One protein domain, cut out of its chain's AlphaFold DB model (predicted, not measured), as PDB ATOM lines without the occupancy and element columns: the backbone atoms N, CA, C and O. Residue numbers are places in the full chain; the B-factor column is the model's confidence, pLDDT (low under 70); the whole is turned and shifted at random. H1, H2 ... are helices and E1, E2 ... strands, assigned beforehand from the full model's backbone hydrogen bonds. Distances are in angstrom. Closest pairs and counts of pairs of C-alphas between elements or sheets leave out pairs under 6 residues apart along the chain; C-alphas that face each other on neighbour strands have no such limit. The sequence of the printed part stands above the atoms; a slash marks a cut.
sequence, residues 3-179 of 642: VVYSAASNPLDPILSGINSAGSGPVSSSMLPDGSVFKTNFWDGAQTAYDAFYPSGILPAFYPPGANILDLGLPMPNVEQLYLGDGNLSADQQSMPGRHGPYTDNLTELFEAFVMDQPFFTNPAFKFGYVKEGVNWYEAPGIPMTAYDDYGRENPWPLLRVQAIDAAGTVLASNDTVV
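AT A GLANCE: This is residues 3 to 179 of the 642 residues of a protein of bacterium endosymbiont of Escarpia laminata (UniProt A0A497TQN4). With little regular structure, long loops join a twisted three-stranded sheet, two short strand pairs with H4 beside E3, and the separate helices H2 and H3. The 177 printed residues, mixed in class, hold four named helices and seven strands: E1 H1 H2 H3 H4 E2 E3 E4 E5 E6 E7. The antiparallel sheets are E1-E6-E7, E2-E5 and E3-E4. It is only just compact, close to loose: radius of gyration of the C-alphas 18.9 A, spans 53 by 40 by 38 A.

HOW THE PARTS SIT: E1, residues 3 to 8, is antiparallel to E6, residues 159 to 165, at 150 degrees; N 4 and O 163, 2.9 A apart, are within hydrogen-bond range. H2, residues 42 to 53, touches H3, residues 58 to 62, with residues 47 to 51 alone; their closest C-alphas, Asp 51 and Leu 59, are 5.8 A apart. The closest C-alphas of H4, residues 79 to 84, and E3, residues 118 to 120, are Glu 80 and Pro 119, 6.0 A. Every O i to N i+4 pair is within hydrogen-bond range in H4, 4 of 8 in H2 and 0 of 1 in H3, where 2 of 2 O i to N i+3 pairs are.

IN THESE COORDINATES: E1 begins at C-alpha 3 (171.880, 89.230, 116.444). H1 is residues 14 to 17, E2 113 to 115, E4 130 to 132, E5 137 to 139. E7, residues 171 to 178, 20.0 A long, ends at C-alpha 178 (163.412, 91.632, 130.802).

THE WHOLE: The printed part has no cut. Long links are H1 to H2, H3 to H4, H4 to E2 and E5 to E6. Residues 65 to 70 have pLDDT under 70.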
ATOM      1  N   VAL A   3     172.569  88.758 115.241       96.25
ATOM      2  CA  VAL A   3     171.880  89.230 116.444       96.25
ATOM      3  C   VAL A   3     172.868  89.203 117.597       96.25
ATOM      4  O   VAL A   3     173.599  88.227 117.764       96.25
ATOM      5  N   VAL A   4     172.915  90.290 118.357       95.50
ATOM      6  CA  VAL A   4     173.807  90.459 119.506       95.50
ATOM      7  C   VAL A   4     173.023  90.887 120.740       95.50
ATOM      8  O   VAL A   4     171.940  91.464 120.618       95.50
ATOM      9  N   TYR A   5     173.572  90.624 121.924       94.81
ATOM     10  CA  TYR A   5     173.020  91.053 123.204       94.81
ATOM     11  C   TYR A   5     174.063  91.736 124.089       94.81
ATOM     12  O   TYR A   5     175.264  91.532 123.947       94.81
ATOM     13  N   SER A   6     173.600  92.587 124.998       93.50
ATOM     14  CA  SER A   6     174.419  93.249 126.025       93.50
ATOM     15  C   SER A   6     173.550  93.590 127.234       93.50
ATOM     16  O   SER A   6     172.320  93.588 127.129       93.50
ATOM     17  N   ALA A   7     174.155  93.890 128.383       91.62
ATOM     18  CA  ALA A   7     173.396  94.345 129.544       91.62
ATOM     19  C   ALA A   7     172.712  95.692 129.256       91.62
ATOM     20  O   ALA A   7     173.257  96.546 128.552       91.62
ATOM     21  N   ALA A   8     171.522  95.905 129.811       92.94
ATOM     22  CA  ALA A   8     170.794  97.162 129.710       92.94
ATOM     23  C   ALA A   8     170.276  97.603 131.080       92.94
ATOM     24  O   ALA A   8     170.221  96.836 132.038       92.94
ATOM     25  N   SER A   9     169.897  98.873 131.177       91.19
ATOM     26  CA  SER A   9     169.372  99.448 132.411       91.19
ATOM     27  C   SER A   9     168.282 100.456 132.106       91.19
ATOM     28  O   SER A   9     168.407 101.238 131.162       91.19
ATOM     29  N   ASN A  10     167.280 100.503 132.971       92.38
ATOM     30  CA  ASN A  10     166.259 101.532 132.967       92.38
ATOM     31  C   ASN A  10     166.561 102.543 134.090       92.38
ATOM     32  O   ASN A  10     166.559 102.170 135.262       92.38
ATOM     33  N   PRO A  11     166.826 103.823 133.777       91.75
ATOM     34  CA  PRO A  11     167.099 104.835 134.799       91.75
ATOM     35  C   PRO A  11     165.874 105.182 135.659       91.75
ATOM     36  O   PRO A  11     166.025 105.881 136.659       91.75
ATOM     37  N   LEU A  12     164.680 104.735 135.261       91.50
ATOM     38  CA  LEU A  12     163.433 104.885 136.008       91.50
ATOM     39  C   LEU A  12     163.031 103.603 136.743       91.50
ATOM     40  O   LEU A  12     161.972 103.591 137.359       91.50
ATOM     41  N   ASP A  13     163.848 102.543 136.695       90.50
ATOM     42  CA  ASP A  13     163.506 101.263 137.316       90.50
ATOM     43  C   ASP A  13     163.087 101.476 138.786       90.50
ATOM     44  O   ASP A  13     163.870 102.035 139.569       90.50
ATOM     45  N   PRO A  14     161.875 101.042 139.187       88.62
ATOM     46  CA  PRO A  14     161.388 101.158 140.557       88.62
ATOM     47  C   PRO A  14     162.387 100.649 141.594       88.62
ATOM     48  O   PRO A  14     162.463 101.212 142.693       88.62
ATOM     49  N   ILE A  15     163.217  99.665 141.223       86.81
ATOM     50  CA  ILE A  15     164.249  99.074 142.079       86.81
ATOM     51  C   ILE A  15     165.212 100.110 142.666       86.81
ATOM     52  O   ILE A  15     165.715  99.952 143.779       86.81
ATOM     53  N   LEU A  16     165.423 101.228 141.961       87.94
ATOM     54  CA  LEU A  16     166.282 102.328 142.395       87.94
ATOM     55  C   LEU A  16     165.728 103.060 143.632       87.94
ATOM     56  O   LEU A  16     166.486 103.733 144.331       87.94
ATOM     57  N   SER A  17     164.431 102.914 143.918       86.69
ATOM     58  CA  SER A  17     163.749 103.463 145.097       86.69
ATOM     59  C   SER A  17     163.683 102.495 146.287       86.69
ATOM     60  O   SER A  17     163.179 102.863 147.347       86.69
ATOM     61  N   GLY A  18     164.204 101.272 146.133       84.44
ATOM     62  CA  GLY A  18     164.166 100.231 147.162       84.44
ATOM     63  C   GLY A  18     162.917  99.343 147.128       84.44
ATOM     64  O   GLY A  18     162.673  98.611 148.089       84.44
ATOM     65  N   ILE A  19     162.139  99.398 146.044       83.50
ATOM     66  CA  ILE A  19     160.921  98.610 145.802       83.50
ATOM     67  C   ILE A  19     161.042  97.955 144.419       83.50
ATOM     68  O   ILE A  19     161.485  98.599 143.480       83.50
ATOM     69  N   ASN A  20     160.652  96.693 144.264       76.69
ATOM     70  CA  ASN A  20     160.702  95.980 142.989       76.69
ATOM     71  C   ASN A  20     159.707  96.531 141.942       76.69
ATOM     72  O   ASN A  20     158.822  97.343 142.230       76.69
ATOM     73  N   SER A  21     159.806  96.037 140.704       71.00
ATOM     74  CA  SER A  21     158.930  96.457 139.599       71.00
ATOM     75  C   SER A  21     157.451  96.059 139.762       71.00
ATOM     76  O   SER A  21     156.617  96.530 138.996       71.00
ATOM     77  N   ALA A  22     157.104  95.222 140.740       71.19
ATOM     78  CA  ALA A  22     155.729  94.871 141.095       71.19
ATOM     79  C   ALA A  22     155.176  95.681 142.287       71.19
ATOM     80  O   ALA A  22     153.997  95.566 142.613       71.19
ATOM     81  N   GLY A  23     155.992  96.540 142.911       72.44
ATOM     82  CA  GLY A  23     155.597  97.363 144.054       72.44
ATOM     83  C   GLY A  23     155.884  96.755 145.431       72.44
ATOM     84  O   GLY A  23     155.497  97.361 146.431       72.44
ATOM     85  N   SER A  24     156.577  95.617 145.508       73.06
ATOM     86  CA  SER A  24     156.965  94.957 146.764       73.06
ATOM     87  C   SER A  24     158.381  95.332 147.201       73.06
ATOM     88  O   SER A  24     159.255  95.613 146.384       73.06
ATOM     89  N   GLY A  25     158.636  95.348 148.505       73.25
ATOM     90  CA  GLY A  25     159.943  95.678 149.065       73.25
ATOM     91  C   GLY A  25     159.993  95.463 150.580       73.25
ATOM     92  O   GLY A  25     158.980  95.084 151.176       73.25
ATOM     93  N   PRO A  26     161.141  95.727 151.225       79.75
ATOM     94  CA  PRO A  26     162.361  96.303 150.651       79.75
ATOM     95  C   PRO A  26     163.131  95.329 149.747       79.75
ATOM     96  O   PRO A  26     163.067  94.118 149.938       79.75
ATOM     97  N   VAL A  27     163.875  95.871 148.781       81.06
ATOM     98  CA  VAL A  27     164.838  95.101 147.972       81.06
ATOM     99  C   VAL A  27     166.013  94.637 148.825       81.06
ATOM    100  O   VAL A  27     166.460  95.350 149.731       81.06
ATOM    101  N   SER A  28     166.535  93.459 148.516       86.00
ATOM    102  CA  SER A  28     167.674  92.873 149.218       86.00
ATOM    103  C   SER A  28     168.994  93.463 148.723       86.00
ATOM    104  O   SER A  28     169.076  94.091 147.660       86.00
ATOM    105  N   SER A  29     170.056  93.247 149.496       87.44
ATOM    106  CA  SER A  29     171.408  93.606 149.088       87.44
ATOM    107  C   SER A  29     172.390  92.488 149.399       87.44
ATOM    108  O   SER A  29     172.332  91.887 150.467       87.44
ATOM    109  N   SER A  30     173.319  92.253 148.475       90.12
ATOM    110  CA  SER A  30     174.464  91.367 148.666       90.12
ATOM    111  C   SER A  30     175.713  92.104 149.176       90.12
ATOM    112  O   SER A  30     176.812  91.553 149.139       90.12
ATOM    113  N   MET A  31     175.588  93.353 149.641       90.38
ATOM    114  CA  MET A  31     176.707  94.080 150.248       90.38
ATOM    115  C   MET A  31     177.057  93.523 151.634       90.38
ATOM    116  O   MET A  31     176.189  93.326 152.483       90.38
ATOM    117  N   LEU A  32     178.352  93.330 151.873       89.25
ATOM    118  CA  LEU A  32     178.916  92.909 153.150       89.25
ATOM    119  C   LEU A  32     179.097  94.105 154.108       89.25
ATOM    120  O   LEU A  32     179.126  95.259 153.666       89.25
ATOM    121  N   PRO A  33     179.275  93.866 155.427       85.94
ATOM    122  CA  PRO A  33     179.477  94.938 156.410       85.94
ATOM    123  C   PRO A  33     180.691  95.841 156.146       85.94
ATOM    124  O   PRO A  33     180.730  96.974 156.627       85.94
ATOM    125  N   ASP A  34     181.683  95.355 155.395       88.44
ATOM    126  CA  ASP A  34     182.868  96.118 154.990       88.44
ATOM    127  C   ASP A  34     182.644  96.995 153.739       88.44
ATOM    128  O   ASP A  34     183.534  97.754 153.348       88.44
ATOM    129  N   GLY A  35     181.449  96.929 153.141       87.62
ATOM    130  CA  GLY A  35     181.053  97.667 151.942       87.62
ATOM    131  C   GLY A  35     181.415  96.986 150.620       87.62
ATOM    132  O   GLY A  35     181.180  97.576 149.566       87.62
ATOM    133  N   SER A  36     181.986  95.781 150.645       90.00
ATOM    134  CA  SER A  36     182.224  94.987 149.437       90.00
ATOM    135  C   SER A  36     180.950  94.276 148.962       90.00
ATOM    136  O   SER A  36     180.018  94.055 149.731       90.00
ATOM    137  N   VAL A  37     180.884  93.940 147.671       90.38
ATOM    138  CA  VAL A  37     179.750  93.215 147.077       90.38
ATOM    139  C   VAL A  37     180.064  91.725 147.062       90.38
ATOM    140  O   VAL A  37     181.035  91.312 146.425       90.38
ATOM    141  N   PHE A  38     179.214  90.914 147.692       89.94
ATOM    142  CA  PHE A  38     179.220  89.474 147.470       89.94
ATOM    143  C   PHE A  38     178.641  89.185 146.083       89.94
ATOM    144  O   PHE A  38     177.479  89.493 145.789       89.94
ATOM    145  N   LYS A  39     179.484  88.633 145.210       84.00
ATOM    146  CA  LYS A  39     179.079  88.121 143.901       84.00
ATOM    147  C   LYS A  39     178.588  86.698 144.031       84.00
ATOM    148  O   LYS A  39     178.991  85.982 144.940       84.00
ATOM    149  N   THR A  40     177.743  86.295 143.087       80.94
ATOM    150  CA  THR A  40     177.353  84.894 142.965       80.94
ATOM    151  C   THR A  40     178.592  83.995 142.948       80.94
ATOM    152  O   THR A  40     179.572  84.274 142.259       80.94
ATOM    153  N   ASN A  41     178.526  82.905 143.702       81.25
ATOM    154  CA  ASN A  41     179.511  81.830 143.718       81.25
ATOM    155  C   ASN A  41     179.100  80.680 142.781       81.25
ATOM    156  O   ASN A  41     179.607  79.568 142.912       81.25
ATOM    157  N   PHE A  42     178.170  80.923 141.845       84.75
ATOM    158  CA  PHE A  42     177.634  79.895 140.949       84.75
ATOM    159  C   PHE A  42     178.754  79.065 140.311       84.75
ATOM    160  O   PHE A  42     178.746  77.839 140.409       84.75
ATOM    161  N   TRP A  43     179.769  79.718 139.740       81.38
ATOM    162  CA  TRP A  43     180.868  79.031 139.059       81.38
ATOM    163  C   TRP A  43     181.838  78.285 139.978       81.38
ATOM    164  O   TRP A  43     182.539  77.398 139.489       81.38
ATOM    165  N   ASP A  44     181.834  78.558 141.285       82.88
ATOM    166  CA  ASP A  44     182.668  77.833 142.250       82.88
ATOM    167  C   ASP A  44     182.187  76.383 142.428       82.88
ATOM    168  O   ASP A  44     182.989  75.485 142.685       82.88
ATOM    169  N   GLY A  45     180.879  76.143 142.266       81.94
ATOM    170  CA  GLY A  45     180.248  74.829 142.431       81.94
ATOM    171  C   GLY A  45     179.578  74.262 141.177       81.94
ATOM    172  O   GLY A  45     179.335  73.055 141.130       81.94
ATOM    173  N   ALA A  46     179.295  75.084 140.159       83.12
ATOM    174  CA  ALA A  46     178.465  74.704 139.012       83.12
ATOM    175  C   ALA A  46     178.976  73.464 138.277       83.12
ATOM    176  O   ALA A  46     178.176  72.596 137.943       83.12
ATOM    177  N   GLN A  47     180.289  73.335 138.061       84.81
ATOM    178  CA  GLN A  47     180.840  72.170 137.359       84.81
ATOM    179  C   GLN A  47     180.512  70.872 138.103       84.81
ATOM    180  O   GLN A  47     179.941  69.963 137.518       84.81
ATOM    181  N   THR A  48     180.800  70.805 139.403       86.00
ATOM    182  CA  THR A  48     180.521  69.616 140.222       86.00
ATOM    183  C   THR A  48     179.020  69.369 140.374       86.00
ATOM    184  O   THR A  48     178.576  68.229 140.298       86.00
ATOM    185  N   ALA A  49     178.232  70.428 140.572       87.69
ATOM    186  CA  ALA A  49     176.789  70.329 140.767       87.69
ATOM    187  C   ALA A  49     176.055  69.870 139.495       87.69
ATOM    188  O   ALA A  49     175.120  69.075 139.574       87.69
ATOM    189  N   TYR A  50     176.479  70.346 138.322       88.56
ATOM    190  CA  TYR A  50     175.806  70.054 137.058       88.56
ATOM    191  C   TYR A  50     176.414  68.884 136.278       88.56
ATOM    192  O   TYR A  50     175.777  68.439 135.325       88.56
ATOM    193  N   ASP A  51     177.585  68.351 136.659       89.56
ATOM    194  CA  ASP A  51     178.255  67.257 135.928       89.56
ATOM    195  C   ASP A  51     177.322  66.069 135.686       89.56
ATOM    196  O   ASP A  51     177.216  65.589 134.558       89.56
ATOM    197  N   ALA A  52     176.553  65.673 136.705       91.31
ATOM    198  CA  ALA A  52     175.599  64.571 136.618       91.31
ATOM    199  C   ALA A  52     174.511  64.776 135.548       91.31
ATOM    200  O   ALA A  52     173.892  63.805 135.119       91.31
ATOM    201  N   PHE A  53     174.260  66.010 135.087       90.81
ATOM    202  CA  PHE A  53     173.309  66.273 134.002       90.81
ATOM    203  C   PHE A  53     173.882  66.006 132.609       90.81
ATOM    204  O   PHE A  53     173.117  65.838 131.656       90.81
ATOM    205  N   TYR A  54     175.198  65.851 132.502       90.00
ATOM    206  CA  TYR A  54     175.901  65.474 131.286       90.00
ATOM    207  C   TYR A  54     176.339  64.006 131.362       90.00
ATOM    208  O   TYR A  54     176.504  63.464 132.455       90.00
ATOM    209  N   PRO A  55     176.543  63.326 130.220       90.81
ATOM    210  CA  PRO A  55     177.247  62.051 130.226       90.81
ATOM    211  C   PRO A  55     178.628  62.207 130.878       90.81
ATOM    212  O   PRO A  55     179.267  63.257 130.763       90.81
ATOM    213  N   SER A  56     179.100  61.155 131.546       92.12
ATOM    214  CA  SER A  56     180.351  61.177 132.311       92.12
ATOM    215  C   SER A  56     181.527  61.737 131.498       92.12
ATOM    216  O   SER A  56     181.775  61.314 130.365       92.12
ATOM    217  N   GLY A  57     182.242  62.713 132.061       88.00
ATOM    218  CA  GLY A  57     183.413  63.332 131.431       88.00
ATOM    219  C   GLY A  57     183.122  64.354 130.322       88.00
ATOM    220  O   GLY A  57     184.069  64.956 129.819       88.00
ATOM    221  N   ILE A  58     181.855  64.602 129.964       88.50
ATOM    222  CA  ILE A  58     181.497  65.583 128.926       88.50
ATOM    223  C   ILE A  58     181.599  67.020 129.440       88.50
ATOM    224  O   ILE A  58     182.270  67.828 128.803       88.50
ATOM    225  N   LEU A  59     180.989  67.359 130.581       87.81
ATOM    226  CA  LEU A  59     181.033  68.731 131.104       87.81
ATOM    227  C   LEU A  59     182.479  69.225 131.344       87.81
ATOM    228  O   LEU A  59     182.814  70.310 130.864       87.81
ATOM    229  N   PRO A  60     183.390  68.437 131.955       86.12
ATOM    230  CA  PRO A  60     184.787  68.838 132.125       86.12
ATOM    231  C   PRO A  60     185.545  69.036 130.806       86.12
ATOM    232  O   PRO A  60     186.545  69.749 130.782       86.12
ATOM    233  N   ALA A  61     185.095  68.430 129.699       85.50
ATOM    234  CA  ALA A  61     185.711  68.635 128.388       85.50
ATOM    235  C   ALA A  61     185.463  70.053 127.845       85.50
ATOM    236  O   ALA A  61     186.315  70.586 127.135       85.50
ATOM    237  N   PHE A  62     184.337  70.673 128.215       84.94
ATOM    238  CA  PHE A  62     184.061  72.087 127.944       84.94
ATOM    239  C   PHE A  62     184.746  73.016 128.945       84.94
ATOM    240  O   PHE A  62     185.035  74.166 128.607       84.94
ATOM    241  N   TYR A  63     185.050  72.511 130.149       82.19
ATOM    242  CA  TYR A  63     185.717  73.271 131.198       82.19
ATOM    243  C   TYR A  63     187.087  72.721 131.631       82.19
ATOM    244  O   TYR A  63     187.249  72.307 132.781       82.19
ATOM    245  N   PRO A  64     188.109  72.711 130.748       71.81
ATOM    246  CA  PRO A  64     189.378  72.066 131.056       71.81
ATOM    247  C   PRO A  64     190.103  72.749 132.232       71.81
ATOM    248  O   PRO A  64     190.263  73.978 132.235       71.81
ATOM    249  N   PRO A  65     190.619  71.975 133.208       67.25
ATOM    250  CA  PRO A  65     191.351  72.517 134.347       67.25
ATOM    251  C   PRO A  65     192.509  73.434 133.930       67.25
ATOM    252  O   PRO A  65     193.345  73.069 133.102       67.25
ATOM    253  N   GLY A  66     192.582  74.619 134.539       65.75
ATOM    254  CA  GLY A  66     193.638  75.606 134.280       65.75
ATOM    255  C   GLY A  66     193.392  76.526 133.078       65.75
ATOM    256  O   GLY A  66     194.213  77.411 132.833       65.75
ATOM    257  N   ALA A  67     192.281  76.368 132.352       65.62
ATOM    258  CA  ALA A  67     191.830  77.358 131.382       65.62
ATOM    259  C   ALA A  67     190.973  78.425 132.084       65.62
ATOM    260  O   ALA A  67     190.026  78.096 132.795       65.62
ATOM    261  N   ASN A  68     191.296  79.709 131.895       60.91
ATOM    262  CA  ASN A  68     190.468  80.809 132.398       60.91
ATOM    263  C   ASN A  68     189.268  81.029 131.463       60.91
ATOM    264  O   ASN A  68     189.268  81.908 130.607       60.91
ATOM    265  N   ILE A  69     188.286  80.151 131.595       64.56
ATOM    266  CA  ILE A  69     187.021  80.130 130.850       64.56
ATOM    267  C   ILE A  69     185.860  80.691 131.673       64.56
ATOM    268  O   ILE A  69     184.703  80.429 131.353       64.56
ATOM    269  N   LEU A  70     186.180  81.442 132.731       65.62
ATOM    270  CA  LEU A  70     185.195  82.171 133.519       65.62
ATOM    271  C   LEU A  70     184.302  83.009 132.585       65.62
ATOM    272  O   LEU A  70     184.740  83.478 131.523       65.62
ATOM    273  N   ASP A  71     183.033  83.110 132.977       74.31
ATOM    274  CA  ASP A  71     181.982  83.871 132.297       74.31
ATOM    275  C   ASP A  71     181.556  83.312 130.920       74.31
ATOM    276  O   ASP A  71     181.140  84.051 130.028       74.31
ATOM    277  N   LEU A  72     181.628  81.986 130.745       84.38
ATOM    278  CA  LEU A  72     180.888  81.240 129.715       84.38
ATOM    279  C   LEU A  72     179.653  80.574 130.323       84.38
ATOM    280  O   LEU A  72     179.746  79.991 131.397       84.38
ATOM    281  N   GLY A  73     178.521  80.593 129.622       87.50
ATOM    282  CA  GLY A  73     177.332  79.816 129.974       87.50
ATOM    283  C   GLY A  73     177.570  78.301 129.923       87.50
ATOM    284  O   GLY A  73     178.519  77.835 129.288       87.50
ATOM    285  N   LEU A  74     176.703  77.535 130.596       88.12
ATOM    286  CA  LEU A  74     176.697  76.066 130.567       88.12
ATOM    287  C   LEU A  74     176.546  75.549 129.124       88.12
ATOM    288  O   LEU A  74     175.755  76.118 128.373       88.12
ATOM    289  N   PRO A  75     177.259  74.476 128.719       89.62
ATOM    290  CA  PRO A  75     177.122  73.920 127.380       89.62
ATOM    291  C   PRO A  75     175.711  73.367 127.205       89.62
ATOM    292  O   PRO A  75     175.291  72.471 127.942       89.62
ATOM    293  N   MET A  76     174.973  73.902 126.238       90.12
ATOM    294  CA  MET A  76     173.597  73.513 125.964       90.12
ATOM    295  C   MET A  76     173.550  72.540 124.779       90.12
ATOM    296  O   MET A  76     174.022  72.896 123.702       90.12
ATOM    297  N   PRO A  77     172.973  71.336 124.937       90.12
ATOM    298  CA  PRO A  77     172.759  70.394 123.841       90.12
ATOM    299  C   PRO A  77     171.998  70.997 122.654       90.12
ATOM    300  O   PRO A  77     170.930  71.583 122.826       90.12
ATOM    301  N   ASN A  78     172.490  70.757 121.440       91.38
ATOM    302  CA  ASN A  78     171.756  71.046 120.214       91.38
ATOM    303  C   ASN A  78     170.734  69.926 119.957       91.38
ATOM    304  O   ASN A  78     171.016  68.906 119.319       91.38
ATOM    305  N   VAL A  79     169.535  70.104 120.509       92.12
ATOM    306  CA  VAL A  79     168.453  69.117 120.404       92.12
ATOM    307  C   VAL A  79     167.891  69.004 118.986       92.12
ATOM    308  O   VAL A  79     167.436  67.929 118.604       92.12
ATOM    309  N   GLU A  80     167.953  70.068 118.182       93.81
ATOM    310  CA  GLU A  80     167.533  70.039 116.779       93.81
ATOM    311  C   GLU A  80     168.395  69.057 115.975       93.81
ATOM    312  O   GLU A  80     167.865  68.119 115.377       93.81
ATOM    313  N   GLN A  81     169.723  69.190 116.033       92.31
ATOM    314  CA  GLN A  81     170.638  68.261 115.366       92.31
ATOM    315  C   GLN A  81     170.467  66.826 115.887       92.31
ATOM    316  O   GLN A  81     170.439  65.881 115.090       92.31
ATOM    317  N   LEU A  82     170.325  66.664 117.208       91.12
ATOM    318  CA  LEU A  82     170.190  65.355 117.841       91.12
ATOM    319  C   LEU A  82     168.927  64.609 117.386       91.12
ATOM    320  O   LEU A  82     168.993  63.415 117.101       91.12
ATOM    321  N   TYR A  83     167.774  65.280 117.340       92.44
ATOM    322  CA  TYR A  83     166.492  64.610 117.092       92.44
ATOM    323  C   TYR A  83     165.996  64.711 115.651       92.44
ATOM    324  O   TYR A  83     165.261  63.827 115.211       92.44
ATOM    325  N   LEU A  84     166.362  65.769 114.931       93.88
ATOM    326  CA  LEU A  84     165.872  66.060 113.578       93.88
ATOM    327  C   LEU A  84     166.985  66.002 112.521       93.88
ATOM    328  O   LEU A  84     166.694  65.926 111.328       93.88
ATOM    329  N   GLY A  85     168.250  66.014 112.948       92.62
ATOM    330  CA  GLY A  85     169.425  65.995 112.084       92.62
ATOM    331  C   GLY A  85     170.062  64.614 111.923       92.62
ATOM    332  O   GLY A  85     169.416  63.621 111.591       92.62
ATOM    333  N   ASP A  86     171.381  64.562 112.106       90.62
ATOM    334  CA  ASP A  86     172.207  63.368 111.898       90.62
ATOM    335  C   ASP A  86     172.300  62.457 113.133       90.62
ATOM    336  O   ASP A  86     172.980  61.429 113.089       90.62
ATOM    337  N   GLY A  87     171.621  62.814 114.227       85.19
ATOM    338  CA  GLY A  87     171.652  62.059 115.475       85.19
ATOM    339  C   GLY A  87     172.907  62.294 116.316       85.19
ATOM    340  O   GLY A  87     173.073  61.632 117.341       85.19
ATOM    341  N   ASN A  88     173.799  63.204 115.911       84.00
ATOM    342  CA  ASN A  88     174.965  63.552 116.714       84.00
ATOM    343  C   ASN A  88     174.580  64.551 117.809       84.00
ATOM    344  O   ASN A  88     173.936  65.565 117.554       84.00
ATOM    345  N   LEU A  89     175.037  64.282 119.032       82.06
ATOM    346  CA  LEU A  89     174.942  65.227 120.138       82.06
ATOM    347  C   LEU A  89     176.091  66.238 120.040       82.06
ATOM    348  O   LEU A  89     177.253  65.882 120.244       82.06
ATOM    349  N   SER A  90     175.756  67.490 119.745       86.06
ATOM    350  CA  SER A  90     176.637  68.656 119.865       86.06
ATOM    351  C   SER A  90     176.103  69.599 120.949       86.06
ATOM    352  O   SER A  90     174.994  69.402 121.453       86.06
ATOM    353  N   ALA A  91     176.899  70.585 121.359       88.00
ATOM    354  CA  ALA A  91     176.471  71.595 122.316       88.00
ATOM    355  C   ALA A  91     177.097  72.952 121.998       88.00
ATOM    356  O   ALA A  91     178.257  73.011 121.586       88.00
ATOM    357  N   ASP A  92     176.333  74.006 122.261       87.44
ATOM    358  CA  ASP A  92     176.754  75.396 122.112       87.44
ATOM    359  C   ASP A  92     177.028  76.010 123.493       87.44
ATOM    360  O   ASP A  92     176.385  75.662 124.486       87.44
ATOM    361  N   GLN A  93     177.990  76.929 123.566       88.31
ATOM    362  CA  GLN A  93     178.271  77.739 124.754       88.31
ATOM    363  C   GLN A  93     178.160  79.211 124.392       88.31
ATOM    364  O   GLN A  93     178.396  79.587 123.256       88.31
ATOM    365  N   GLN A  94     177.795  80.046 125.358       89.69
ATOM    366  CA  GLN A  94     177.554  81.468 125.124       89.69
ATOM    367  C   GLN A  94     178.456  82.296 126.028       89.69
ATOM    368  O   GLN A  94     178.695  81.919 127.178       89.69
ATOM    369  N   SER A  95     178.950  83.429 125.538       88.31
ATOM    370  CA  SER A  95     179.701  84.369 126.377       88.31
ATOM    371  C   SER A  95     178.753  85.200 127.234       88.31
ATOM    372  O   SER A  95     177.757  85.717 126.749       88.31
ATOM    373  N   MET A  96     179.045  85.351 128.525       83.06
ATOM    374  CA  MET A  96     178.255  86.262 129.351       83.06
ATOM    375  C   MET A  96     178.560  87.717 128.999       83.06
ATOM    376  O   MET A  96     179.728  88.054 128.775       83.06
ATOM    377  N   PRO A  97     177.558  88.612 129.045       79.69
ATOM    378  CA  PRO A  97     177.813  90.041 128.954       79.69
ATOM    379  C   PRO A  97     178.807  90.472 130.037       79.69
ATOM    380  O   PRO A  97     178.674  90.092 131.198       79.69
ATOM    381  N   GLY A  98     179.807  91.267 129.659       77.62
ATOM    382  CA  GLY A  98     180.807  91.779 130.604       77.62
ATOM    383  C   GLY A  98     181.969  90.826 130.912       77.62
ATOM    384  O   GLY A  98     182.880  91.226 131.632       77.62
ATOM    385  N   ARG A  99     182.024  89.628 130.307       79.44
ATOM    386  CA  ARG A  99     183.126  88.648 130.445       79.44
ATOM    387  C   ARG A  99     184.535  89.239 130.309       79.44
ATOM    388  O   ARG A  99     185.491  88.772 130.922       79.44
ATOM    389  N   HIS A 100     184.697  90.254 129.467       77.69
ATOM    390  CA  HIS A 100     186.002  90.852 129.179       77.69
ATOM    391  C   HIS A 100     186.434  91.947 130.164       77.69
ATOM    392  O   HIS A 100     187.594  92.357 130.142       77.69
ATOM    393  N   GLY A 101     185.531  92.393 131.035       78.25
ATOM    394  CA  GLY A 101     185.760  93.510 131.939       78.25
ATOM    395  C   GLY A 101     184.508  93.803 132.753       78.25
ATOM    396  O   GLY A 101     183.846  94.805 132.470       78.25
ATOM    397  N   PRO A 102     184.163  92.967 133.752       71.75
ATOM    398  CA  PRO A 102     183.026  93.253 134.620       71.75
ATOM    399  C   PRO A 102     183.217  94.647 135.232       71.75
ATOM    400  O   PRO A 102     184.351  95.056 135.497       71.75
ATOM    401  N   TYR A 103     182.132  95.401 135.416       75.62
ATOM    402  CA  TYR A 103     182.110  96.813 135.844       75.62
ATOM    403  C   TYR A 103     182.653  97.877 134.880       75.62
ATOM    404  O   TYR A 103     182.283  99.045 135.025       75.62
ATOM    405  N   THR A 104     183.550  97.540 133.952       81.06
ATOM    406  CA  THR A 104     184.185  98.536 133.069       81.06
ATOM    407  C   THR A 104     183.674  98.477 131.641       81.06
ATOM    408  O   THR A 104     183.606  99.520 130.992       81.06
ATOM    409  N   ASP A 105     183.273  97.292 131.184       82.38
ATOM    410  CA  ASP A 105     182.896  97.023 129.805       82.38
ATOM    411  C   ASP A 105     181.523  96.342 129.723       82.38
ATOM    412  O   ASP A 105     181.201  95.425 130.474       82.38
ATOM    413  N   ASN A 106     180.720  96.771 128.752       87.56
ATOM    414  CA  ASN A 106     179.456  96.137 128.374       87.56
ATOM    415  C   ASN A 106     179.504  95.811 126.878       87.56
ATOM    416  O   ASN A 106     178.761  96.375 126.072       87.56
ATOM    417  N   LEU A 107     180.495  95.000 126.496       88.25
ATOM    418  CA  LEU A 107     180.661  94.570 125.112       88.25
ATOM    419  C   LEU A 107     179.471  93.707 124.687       88.25
ATOM    420  O   LEU A 107     178.889  92.981 125.489       88.25
ATOM    421  N   THR A 108     179.104  93.827 123.416       91.38
ATOM    422  CA  THR A 108     178.045  93.019 122.819       91.38
ATOM    423  C   THR A 108     178.537  91.604 122.557       91.38
ATOM    424  O   THR A 108     179.580  91.437 121.922       91.38
ATOM    425  N   GLU A 109     177.733  90.622 122.938       93.00
ATOM    426  CA  GLU A 109     177.959  89.201 122.691       93.00
ATOM    427  C   GLU A 109     177.043  88.697 121.570       93.00
ATOM    428  O   GLU A 109     175.947  89.220 121.360       93.00
ATOM    429  N   LEU A 110     177.499  87.707 120.805       92.69
ATOM    430  CA  LEU A 110     176.733  87.122 119.704       92.69
ATOM    431  C   LEU A 110     175.775  86.053 120.240       92.69
ATOM    432  O   LEU A 110     176.164  85.252 121.082       92.69
ATOM    433  N   PHE A 111     174.556  85.986 119.704       93.88
ATOM    434  CA  PHE A 111     173.759  84.762 119.815       93.88
ATOM    435  C   PHE A 111     174.395  83.682 118.929       93.88
ATOM    436  O   PHE A 111     174.295  83.763 117.702       93.88
ATOM    437  N   GLU A 112     175.095  82.712 119.524       90.12
ATOM    438  CA  GLU A 112     175.875  81.739 118.741       90.12
ATOM    439  C   GLU A 112     175.006  80.667 118.063       90.12
ATOM    440  O   GLU A 112     175.422  80.107 117.048       90.12
ATOM    441  N   ALA A 113     173.796  80.414 118.573       89.25
ATOM    442  CA  ALA A 113     172.891  79.406 118.032       89.25
ATOM    443  C   ALA A 113     171.773  80.027 117.180       89.25
ATOM    444  O   ALA A 113     171.228  81.086 117.502       89.25
ATOM    445  N   PHE A 114     171.398  79.321 116.113       92.62
ATOM    446  CA  PHE A 114     170.191  79.581 115.334       92.62
ATOM    447  C   PHE A 114     169.420  78.273 115.168       92.62
ATOM    448  O   PHE A 114     169.965  77.316 114.623       92.62
ATOM    449  N   VAL A 115     168.174  78.251 115.636       92.69
ATOM    450  CA  VAL A 115     167.315  77.060 115.641       92.69
ATOM    451  C   VAL A 115     166.222  77.239 114.594       92.69
ATOM    452  O   VAL A 115     165.523  78.256 114.610       92.69
ATOM    453  N   MET A 116     166.064  76.273 113.685       94.69
ATOM    454  CA  MET A 116     164.990  76.312 112.681       94.69
ATOM    455  C   MET A 116     163.732  75.624 113.202       94.69
ATOM    456  O   MET A 116     162.654  76.212 113.137       94.69
ATOM    457  N   ASP A 117     163.887  74.433 113.773       95.62
ATOM    458  CA  ASP A 117     162.833  73.598 114.334       95.62
ATOM    459  C   ASP A 117     163.178  73.205 115.776       95.62
ATOM    460  O   ASP A 117     164.280  72.747 116.078       95.62
ATOM    461  N   GLN A 118     162.212  73.331 116.687       94.88
ATOM    462  CA  GLN A 118     162.403  73.002 118.097       94.88
ATOM    463  C   GLN A 118     161.760  71.644 118.433       94.88
ATOM    464  O   GLN A 118     160.535  71.573 118.608       94.88
ATOM    465  N   PRO A 119     162.538  70.555 118.577       95.44
ATOM    466  CA  PRO A 119     162.027  69.305 119.120       95.44
ATOM    467  C   PRO A 119     161.835  69.404 120.636       95.44
ATOM    468  O   PRO A 119     162.626  70.021 121.358       95.44
ATOM    469  N   PHE A 120     160.778  68.761 121.118       95.06
ATOM    470  CA  PHE A 120     160.423  68.676 122.526       95.06
ATOM    471  C   PHE A 120     160.011  67.244 122.865       95.06
ATOM    472  O   PHE A 120     158.941  66.798 122.466       95.06
ATOM    473  N   PHE A 121     160.859  66.516 123.586       94.50
ATOM    474  CA  PHE A 121     160.674  65.149 124.068       94.50
ATOM    475  C   PHE A 121     160.103  64.210 122.994       94.50
ATOM    476  O   PHE A 121     159.116  63.516 123.210       94.50
ATOM    477  N   THR A 122     160.711  64.198 121.804       93.25
ATOM    478  CA  THR A 122     160.178  63.497 120.617       93.25
ATOM    479  C   THR A 122     160.302  61.973 120.680       93.25
ATOM    480  O   THR A 122     159.715  61.274 119.852       93.25
ATOM    481  N   ASN A 123     161.026  61.436 121.668       86.81
ATOM    482  CA  ASN A 123     161.073  60.000 121.922       86.81
ATOM    483  C   ASN A 123     159.638  59.461 122.123       86.81
ATOM    484  O   ASN A 123     158.929  59.954 123.000       86.81
ATOM    485  N   PRO A 124     159.209  58.417 121.386       83.62
ATOM    486  CA  PRO A 124     157.856  57.862 121.493       83.62
ATOM    487  C   PRO A 124     157.432  57.405 122.900       83.62
ATOM    488  O   PRO A 124     156.237  57.255 123.160       83.62
ATOM    489  N   ALA A 125     158.383  57.164 123.811       84.38
ATOM    490  CA  ALA A 125     158.095  56.891 125.218       84.38
ATOM    491  C   ALA A 125     157.538  58.122 125.963       84.38
ATOM    492  O   ALA A 125     156.724  57.977 126.877       84.38
ATOM    493  N   PHE A 126     157.922  59.334 125.553       88.81
ATOM    494  CA  PHE A 126     157.423  60.593 126.093       88.81
ATOM    495  C   PHE A 126     156.187  61.036 125.322       88.81
ATOM    496  O   PHE A 126     156.224  61.877 124.425       88.81
ATOM    497  N   LYS A 127     155.035  60.491 125.717       89.81
ATOM    498  CA  LYS A 127     153.740  60.811 125.103       89.81
ATOM    499  C   LYS A 127     153.228  62.224 125.408       89.81
ATOM    500  O   LYS A 127     152.033  62.441 125.439       89.81
ATOM    501  N   PHE A 128     154.093  63.206 125.599       92.56
ATOM    502  CA  PHE A 128     153.737  64.624 125.702       92.56
ATOM    503  C   PHE A 128     154.543  65.496 124.728       92.56
ATOM    504  O   PHE A 128     154.255  66.681 124.601       92.56
ATOM    505  N   GLY A 129     155.536  64.915 124.047       94.75
ATOM    506  CA  GLY A 129     156.419  65.640 123.149       94.75
ATOM    507  C   GLY A 129     155.832  65.954 121.776       94.75
ATOM    508  O   GLY A 129     154.855  65.332 121.345       94.75
ATOM    509  N   TYR A 130     156.461  66.904 121.091       96.44
ATOM    510  CA  TYR A 130     156.120  67.411 119.762       96.44
ATOM    511  C   TYR A 130     157.341  68.077 119.106       96.44
ATOM    512  O   TYR A 130     158.353  68.318 119.762       96.44
ATOM    513  N   VAL A 131     157.254  68.395 117.815       97.19
ATOM    514  CA  VAL A 131     158.201  69.304 117.143       97.19
ATOM    515  C   VAL A 131     157.480  70.599 116.800       97.19
ATOM    516  O   VAL A 131     156.416  70.554 116.187       97.19
ATOM    517  N   LYS A 132     158.031  71.747 117.188       96.38
ATOM    518  CA  LYS A 132     157.574  73.039 116.676       96.38
ATOM    519  C   LYS A 132     158.452  73.413 115.488       96.38
ATOM    520  O   LYS A 132     159.598  73.810 115.669       96.38
ATOM    521  N   GLU A 133     157.904  73.251 114.292       94.38
ATOM    522  CA  GLU A 133     158.594  73.590 113.049       94.38
ATOM    523  C   GLU A 133     158.593  75.108 112.809       94.38
ATOM    524  O   GLU A 133     157.636  75.806 113.167       94.38
ATOM    525  N   GLY A 134     159.655  75.610 112.182       93.62
ATOM    526  CA  GLY A 134     159.768  76.987 111.712       93.62
ATOM    527  C   GLY A 134     159.861  78.045 112.811       93.62
ATOM    528  O   GLY A 134     159.389  79.162 112.597       93.62
ATOM    529  N   VAL A 135     160.466  77.726 113.962       93.88
ATOM    530  CA  VAL A 135     160.743  78.710 115.023       93.88
ATOM    531  C   VAL A 135     161.698  79.811 114.549       93.88
ATOM    532  O   VAL A 135     161.446  80.980 114.824       93.88
ATOM    533  N   ASN A 136     162.740  79.459 113.788       93.12
ATOM    534  CA  ASN A 136     163.684  80.391 113.155       93.12
ATOM    535  C   ASN A 136     164.199  81.513 114.083       93.12
ATOM    536  O   ASN A 136     164.152  82.694 113.721       93.12
ATOM    537  N   TRP A 137     164.695  81.167 115.275       92.31
ATOM    538  CA  TRP A 137     165.200  82.144 116.245       92.31
ATOM    539  C   TRP A 137     166.706  82.048 116.457       92.31
ATOM    540  O   TRP A 137     167.336  81.025 116.198       92.31
ATOM    541  N   TYR A 138     167.265  83.126 117.002       93.25
ATOM    542  CA  TYR A 138     168.596  83.130 117.593       93.25
ATOM    543  C   TYR A 138     168.479  82.844 119.090       93.25
ATOM    544  O   TYR A 138     167.607  83.413 119.747       93.25
ATOM    545  N   GLU A 139     169.348  81.995 119.632       90.69
ATOM    546  CA  GLU A 139     169.316  81.613 121.047       90.69
ATOM    547  C   GLU A 139     170.697  81.739 121.696       90.69
ATOM    548  O   GLU A 139     171.726  81.471 121.075       90.69
ATOM    549  N   ALA A 140     170.697  82.175 122.955       90.31
ATOM    550  CA  ALA A 140     171.870  82.208 123.813       90.31
ATOM    551  C   ALA A 140     171.576  81.434 125.116       90.31
ATOM    552  O   ALA A 140     171.405  82.038 126.179       90.31
ATOM    553  N   PRO A 141     171.452  80.095 125.045       87.44
ATOM    554  CA  PRO A 141     171.094  79.283 126.198       87.44
ATOM    555  C   PRO A 141     172.273  79.096 127.163       87.44
ATOM    556  O   PRO A 141     173.434  79.317 126.826       87.44
ATOM    557  N   GLY A 142     171.970  78.649 128.383       86.38
ATOM    558  CA  GLY A 142     172.984  78.269 129.374       86.38
ATOM    559  C   GLY A 142     173.631  79.431 130.133       86.38
ATOM    560  O   GLY A 142     174.439  79.181 131.027       86.38
ATOM    561  N   ILE A 143     173.276  80.686 129.836       87.12
ATOM    562  CA  ILE A 143     173.729  81.858 130.598       87.12
ATOM    563  C   ILE A 143     173.019  81.876 131.964       87.12
ATOM    564  O   ILE A 143     171.791  81.994 132.005       87.12
ATOM    565  N   PRO A 144     173.745  81.771 133.091       85.06
ATOM    566  CA  PRO A 144     173.148  81.922 134.407       85.06
ATOM    567  C   PRO A 144     172.792  83.390 134.647       85.06
ATOM    568  O   PRO A 144     173.622  84.286 134.500       85.06
ATOM    569  N   MET A 145     171.550  83.628 135.058       85.81
ATOM    570  CA  MET A 145     171.051  84.952 135.417       85.81
ATOM    571  C   MET A 145     170.915  85.048 136.933       85.81
ATOM    572  O   MET A 145     170.398  84.129 137.571       85.81
ATOM    573  N   THR A 146     171.354  86.161 137.517       84.25
ATOM    574  CA  THR A 146     171.266  86.391 138.966       84.25
ATOM    575  C   THR A 146     170.432  87.621 139.265       84.25
ATOM    576  O   THR A 146     170.442  88.578 138.494       84.25
ATOM    577  N   ALA A 147     169.735  87.599 140.402       86.19
ATOM    578  CA  ALA A 147     168.911  88.715 140.849       86.19
ATOM    579  C   ALA A 147     169.726  89.867 141.430       86.19
ATOM    580  O   ALA A 147     169.112  90.769 141.965       86.19
ATOM    581  N   TYR A 148     171.060  89.860 141.391       87.44
ATOM    582  CA  TYR A 148     171.870  90.918 141.991       87.44
ATOM    583  C   TYR A 148     172.717  91.602 140.931       87.44
ATOM    584  O   TYR A 148     173.432  90.953 140.169       87.44
ATOM    585  N   ASP A 149     172.618  92.929 140.888       84.75
ATOM    586  CA  ASP A 149     173.396  93.745 139.971       84.75
ATOM    587  C   ASP A 149     174.845  93.912 140.441       84.75
ATOM    588  O   ASP A 149     175.283  93.408 141.487       84.75
ATOM    589  N   ASP A 150     175.615  94.663 139.654       83.88
ATOM    590  CA  ASP A 150     177.026  94.796 139.939       83.88
ATOM    591  C   ASP A 150     177.336  95.524 141.259       83.88
ATOM    592  O   ASP A 150     178.379  95.286 141.866       83.88
ATOM    593  N   TYR A 151     176.394  96.319 141.758       85.75
ATOM    594  CA  TYR A 151     176.484  97.063 143.010       85.75
ATOM    595  C   TYR A 151     175.898  96.295 144.203       85.75
ATOM    596  O   TYR A 151     175.758  96.857 145.288       85.75
ATOM    597  N   GLY A 152     175.561  95.016 144.016       88.00
ATOM    598  CA  GLY A 152     175.008  94.163 145.059       88.00
ATOM    599  C   GLY A 152     173.585  94.538 145.443       88.00
ATOM    600  O   GLY A 152     173.177  94.334 146.585       88.00
ATOM    601  N   ARG A 153     172.828  95.130 144.521       87.88
ATOM    602  CA  ARG A 153     171.420  95.463 144.719       87.88
ATOM    603  C   ARG A 153     170.564  94.423 144.014       87.88
ATOM    604  O   ARG A 153     170.842  94.072 142.869       87.88
ATOM    605  N   GLU A 154     169.534  93.938 144.697       87.75
ATOM    606  CA  GLU A 154     168.590  93.004 144.089       87.75
ATOM    607  C   GLU A 154     167.861  93.700 142.928       87.75
ATOM    608  O   GLU A 154     167.242  94.735 143.139       87.75
ATOM    609  N   ASN A 155     167.949  93.159 141.714       86.62
ATOM    610  CA  ASN A 155     167.110  93.442 140.560       86.62
ATOM    611  C   ASN A 155     166.634  92.105 139.960       86.62
ATOM    612  O   ASN A 155     167.372  91.472 139.203       86.62
ATOM    613  N   PRO A 156     165.410  91.657 140.281       85.94
ATOM    614  CA  PRO A 156     164.901  90.380 139.795       85.94
ATOM    615  C   PRO A 156     164.437  90.420 138.338       85.94
ATOM    616  O   PRO A 156     164.191  89.367 137.757       85.94
ATOM    617  N   TRP A 157     164.340  91.612 137.743       88.81
ATOM    618  CA  TRP A 157     163.846  91.828 136.384       88.81
ATOM    619  C   TRP A 157     164.864  92.623 135.555       88.81
ATOM    620  O   TRP A 157     164.533  93.701 135.044       88.81
ATOM    621  N   PRO A 158     166.117  92.143 135.432       89.56
ATOM    622  CA  PRO A 158     167.151  92.862 134.711       89.56
ATOM    623  C   PRO A 158     166.823  92.921 133.223       89.56
ATOM    624  O   PRO A 158     166.169  92.033 132.668       89.56
ATOM    625  N   LEU A 159     167.328  93.962 132.572       93.25
ATOM    626  CA  LEU A 159     167.179  94.148 131.138       93.25
ATOM    627  C   LEU A 159     168.418  93.644 130.400       93.25
ATOM    628  O   LEU A 159     169.551  93.954 130.772       93.25
ATOM    629  N   LEU A 160     168.189  92.948 129.291       94.38
ATOM    630  CA  LEU A 160     169.174  92.813 128.226       94.38
ATOM    631  C   LEU A 160     168.717  93.616 127.013       94.38
ATOM    632  O   LEU A 160     167.535  93.651 126.669       94.38
ATOM    633  N   ARG A 161     169.685  94.237 126.346       96.75
ATOM    634  CA  ARG A 161     169.513  94.842 125.031       96.75
ATOM    635  C   ARG A 161     169.779  93.795 123.971       96.75
ATOM    636  O   ARG A 161     170.883  93.264 123.933       96.75
ATOM    637  N   VAL A 162     168.820  93.574 123.079       96.50
ATOM    638  CA  VAL A 162     168.953  92.722 121.891       96.50
ATOM    639  C   VAL A 162     169.006  93.604 120.651       96.50
ATOM    640  O   VAL A 162     168.182  94.508 120.489       96.50
ATOM    641  N   GLN A 163     169.976  93.361 119.769       97.12
ATOM    642  CA  GLN A 163     170.170  94.152 118.555       97.12
ATOM    643  C   GLN A 163     170.388  93.276 117.335       97.12
ATOM    644  O   GLN A 163     171.176  92.335 117.356       97.12
ATOM    645  N   ALA A 164     169.743  93.652 116.237       96.50
ATOM    646  CA  ALA A 164     170.098  93.172 114.914       96.50
ATOM    647  C   ALA A 164     171.157  94.093 114.310       96.50
ATOM    648  O   ALA A 164     170.958  95.308 114.269       96.50
ATOM    649  N   ILE A 165     172.240  93.525 113.786       96.69
ATOM    650  CA  ILE A 165     173.315  94.270 113.126       96.69
ATOM    651  C   ILE A 165     173.546  93.783 111.693       96.69
ATOM    652  O   ILE A 165     173.391  92.597 111.377       96.69
ATOM    653  N   ASP A 166     173.917  94.696 110.799       95.94
ATOM    654  CA  ASP A 166     174.376  94.345 109.454       95.94
ATOM    655  C   ASP A 166     175.839  93.857 109.448       95.94
ATOM    656  O   ASP A 166     176.515  93.798 110.473       95.94
ATOM    657  N   ALA A 167     176.347  93.492 108.267       93.94
ATOM    658  CA  ALA A 167     177.724  93.017 108.115       93.94
ATOM    659  C   ALA A 167     178.795  94.099 108.375       93.94
ATOM    660  O   ALA A 167     179.966  93.763 108.528       93.94
ATOM    661  N   ALA A 168     178.417  95.380 108.393       94.50
ATOM    662  CA  ALA A 168     179.293  96.500 108.724       94.50
ATOM    663  C   ALA A 168     179.243  96.866 110.222       94.50
ATOM    664  O   ALA A 168     179.992  97.745 110.648       94.50
ATOM    665  N   GLY A 169     178.392  96.199 111.014       92.38
ATOM    666  CA  GLY A 169     178.171  96.486 112.432       92.38
ATOM    667  C   GLY A 169     177.144  97.591 112.694       92.38
ATOM    668  O   GLY A 169     177.024  98.059 113.824       92.38
ATOM    669  N   THR A 170     176.397  98.029 111.678       96.06
ATOM    670  CA  THR A 170     175.318  99.008 111.855       96.06
ATOM    671  C   THR A 170     174.139  98.342 112.551       96.06
ATOM    672  O   THR A 170     173.646  97.319 112.077       96.06
ATOM    673  N   VAL A 171     173.646  98.945 113.634       97.12
ATOM    674  CA  VAL A 171     172.406  98.514 114.293       97.12
ATOM    675  C   VAL A 171     171.215  98.799 113.377       97.12
ATOM    676  O   VAL A 171     170.969  99.943 113.003       97.12
ATOM    677  N   LEU A 172     170.485  97.744 113.026       95.69
ATOM    678  CA  LEU A 172     169.279  97.777 112.196       95.69
ATOM    679  C   LEU A 172     168.007  97.884 113.042       95.69
ATOM    680  O   LEU A 172     167.067  98.568 112.656       95.69
ATOM    681  N   ALA A 173     167.990  97.205 114.189       94.88
ATOM    682  CA  ALA A 173     166.908  97.227 115.166       94.88
ATOM    683  C   ALA A 173     167.478  96.972 116.564       94.88
ATOM    684  O   ALA A 173     168.510  96.312 116.704       94.88
ATOM    685  N   SER A 174     166.814  97.497 117.592       96.44
ATOM    686  CA  SER A 174     167.221  97.375 118.991       96.44
ATOM    687  C   SER A 174     165.981  97.324 119.869       96.44
ATOM    688  O   SER A 174     165.056  98.100 119.643       96.44
ATOM    689  N   ASN A 175     165.986  96.457 120.876       96.69
ATOM    690  CA  ASN A 175     164.949  96.403 121.899       96.69
ATOM    691  C   ASN A 175     165.559  95.968 123.235       96.69
ATOM    692  O   ASN A 175     166.413  95.080 123.258       96.69
ATOM    693  N   ASP A 176     165.115  96.571 124.330       97.25
ATOM    694  CA  ASP A 176     165.499  96.186 125.685       97.25
ATOM    695  C   ASP A 176     164.360  95.377 126.311       97.25
ATOM    696  O   ASP A 176     163.217  95.831 126.354       97.25
ATOM    697  N   THR A 177     164.660  94.175 126.800       94.44
ATOM    698  CA  THR A 177     163.659  93.263 127.368       94.44
ATOM    699  C   THR A 177     164.128  92.657 128.679       94.44
ATOM    700  O   THR A 177     165.324  92.455 128.897       94.44
ATOM    701  N   VAL A 178     163.166  92.351 129.551       92.56
ATOM    702  CA  VAL A 178     163.412  91.632 130.802       92.56
ATOM    703  C   VAL A 178     163.868  90.211 130.500       92.56
ATOM    704  O   VAL A 178     163.328  89.557 129.606       92.56
ATOM    705  N   VAL A 179     164.825  89.726 131.286       88.69
ATOM    706  CA  VAL A 179     165.223  88.317 131.310       88.69
ATOM    707  C   VAL A 179     164.718  87.675 132.602       88.69
ATOM    708  O   VAL A 179     164.864  88.274 133.671       88.69
TER     709      VAL A 179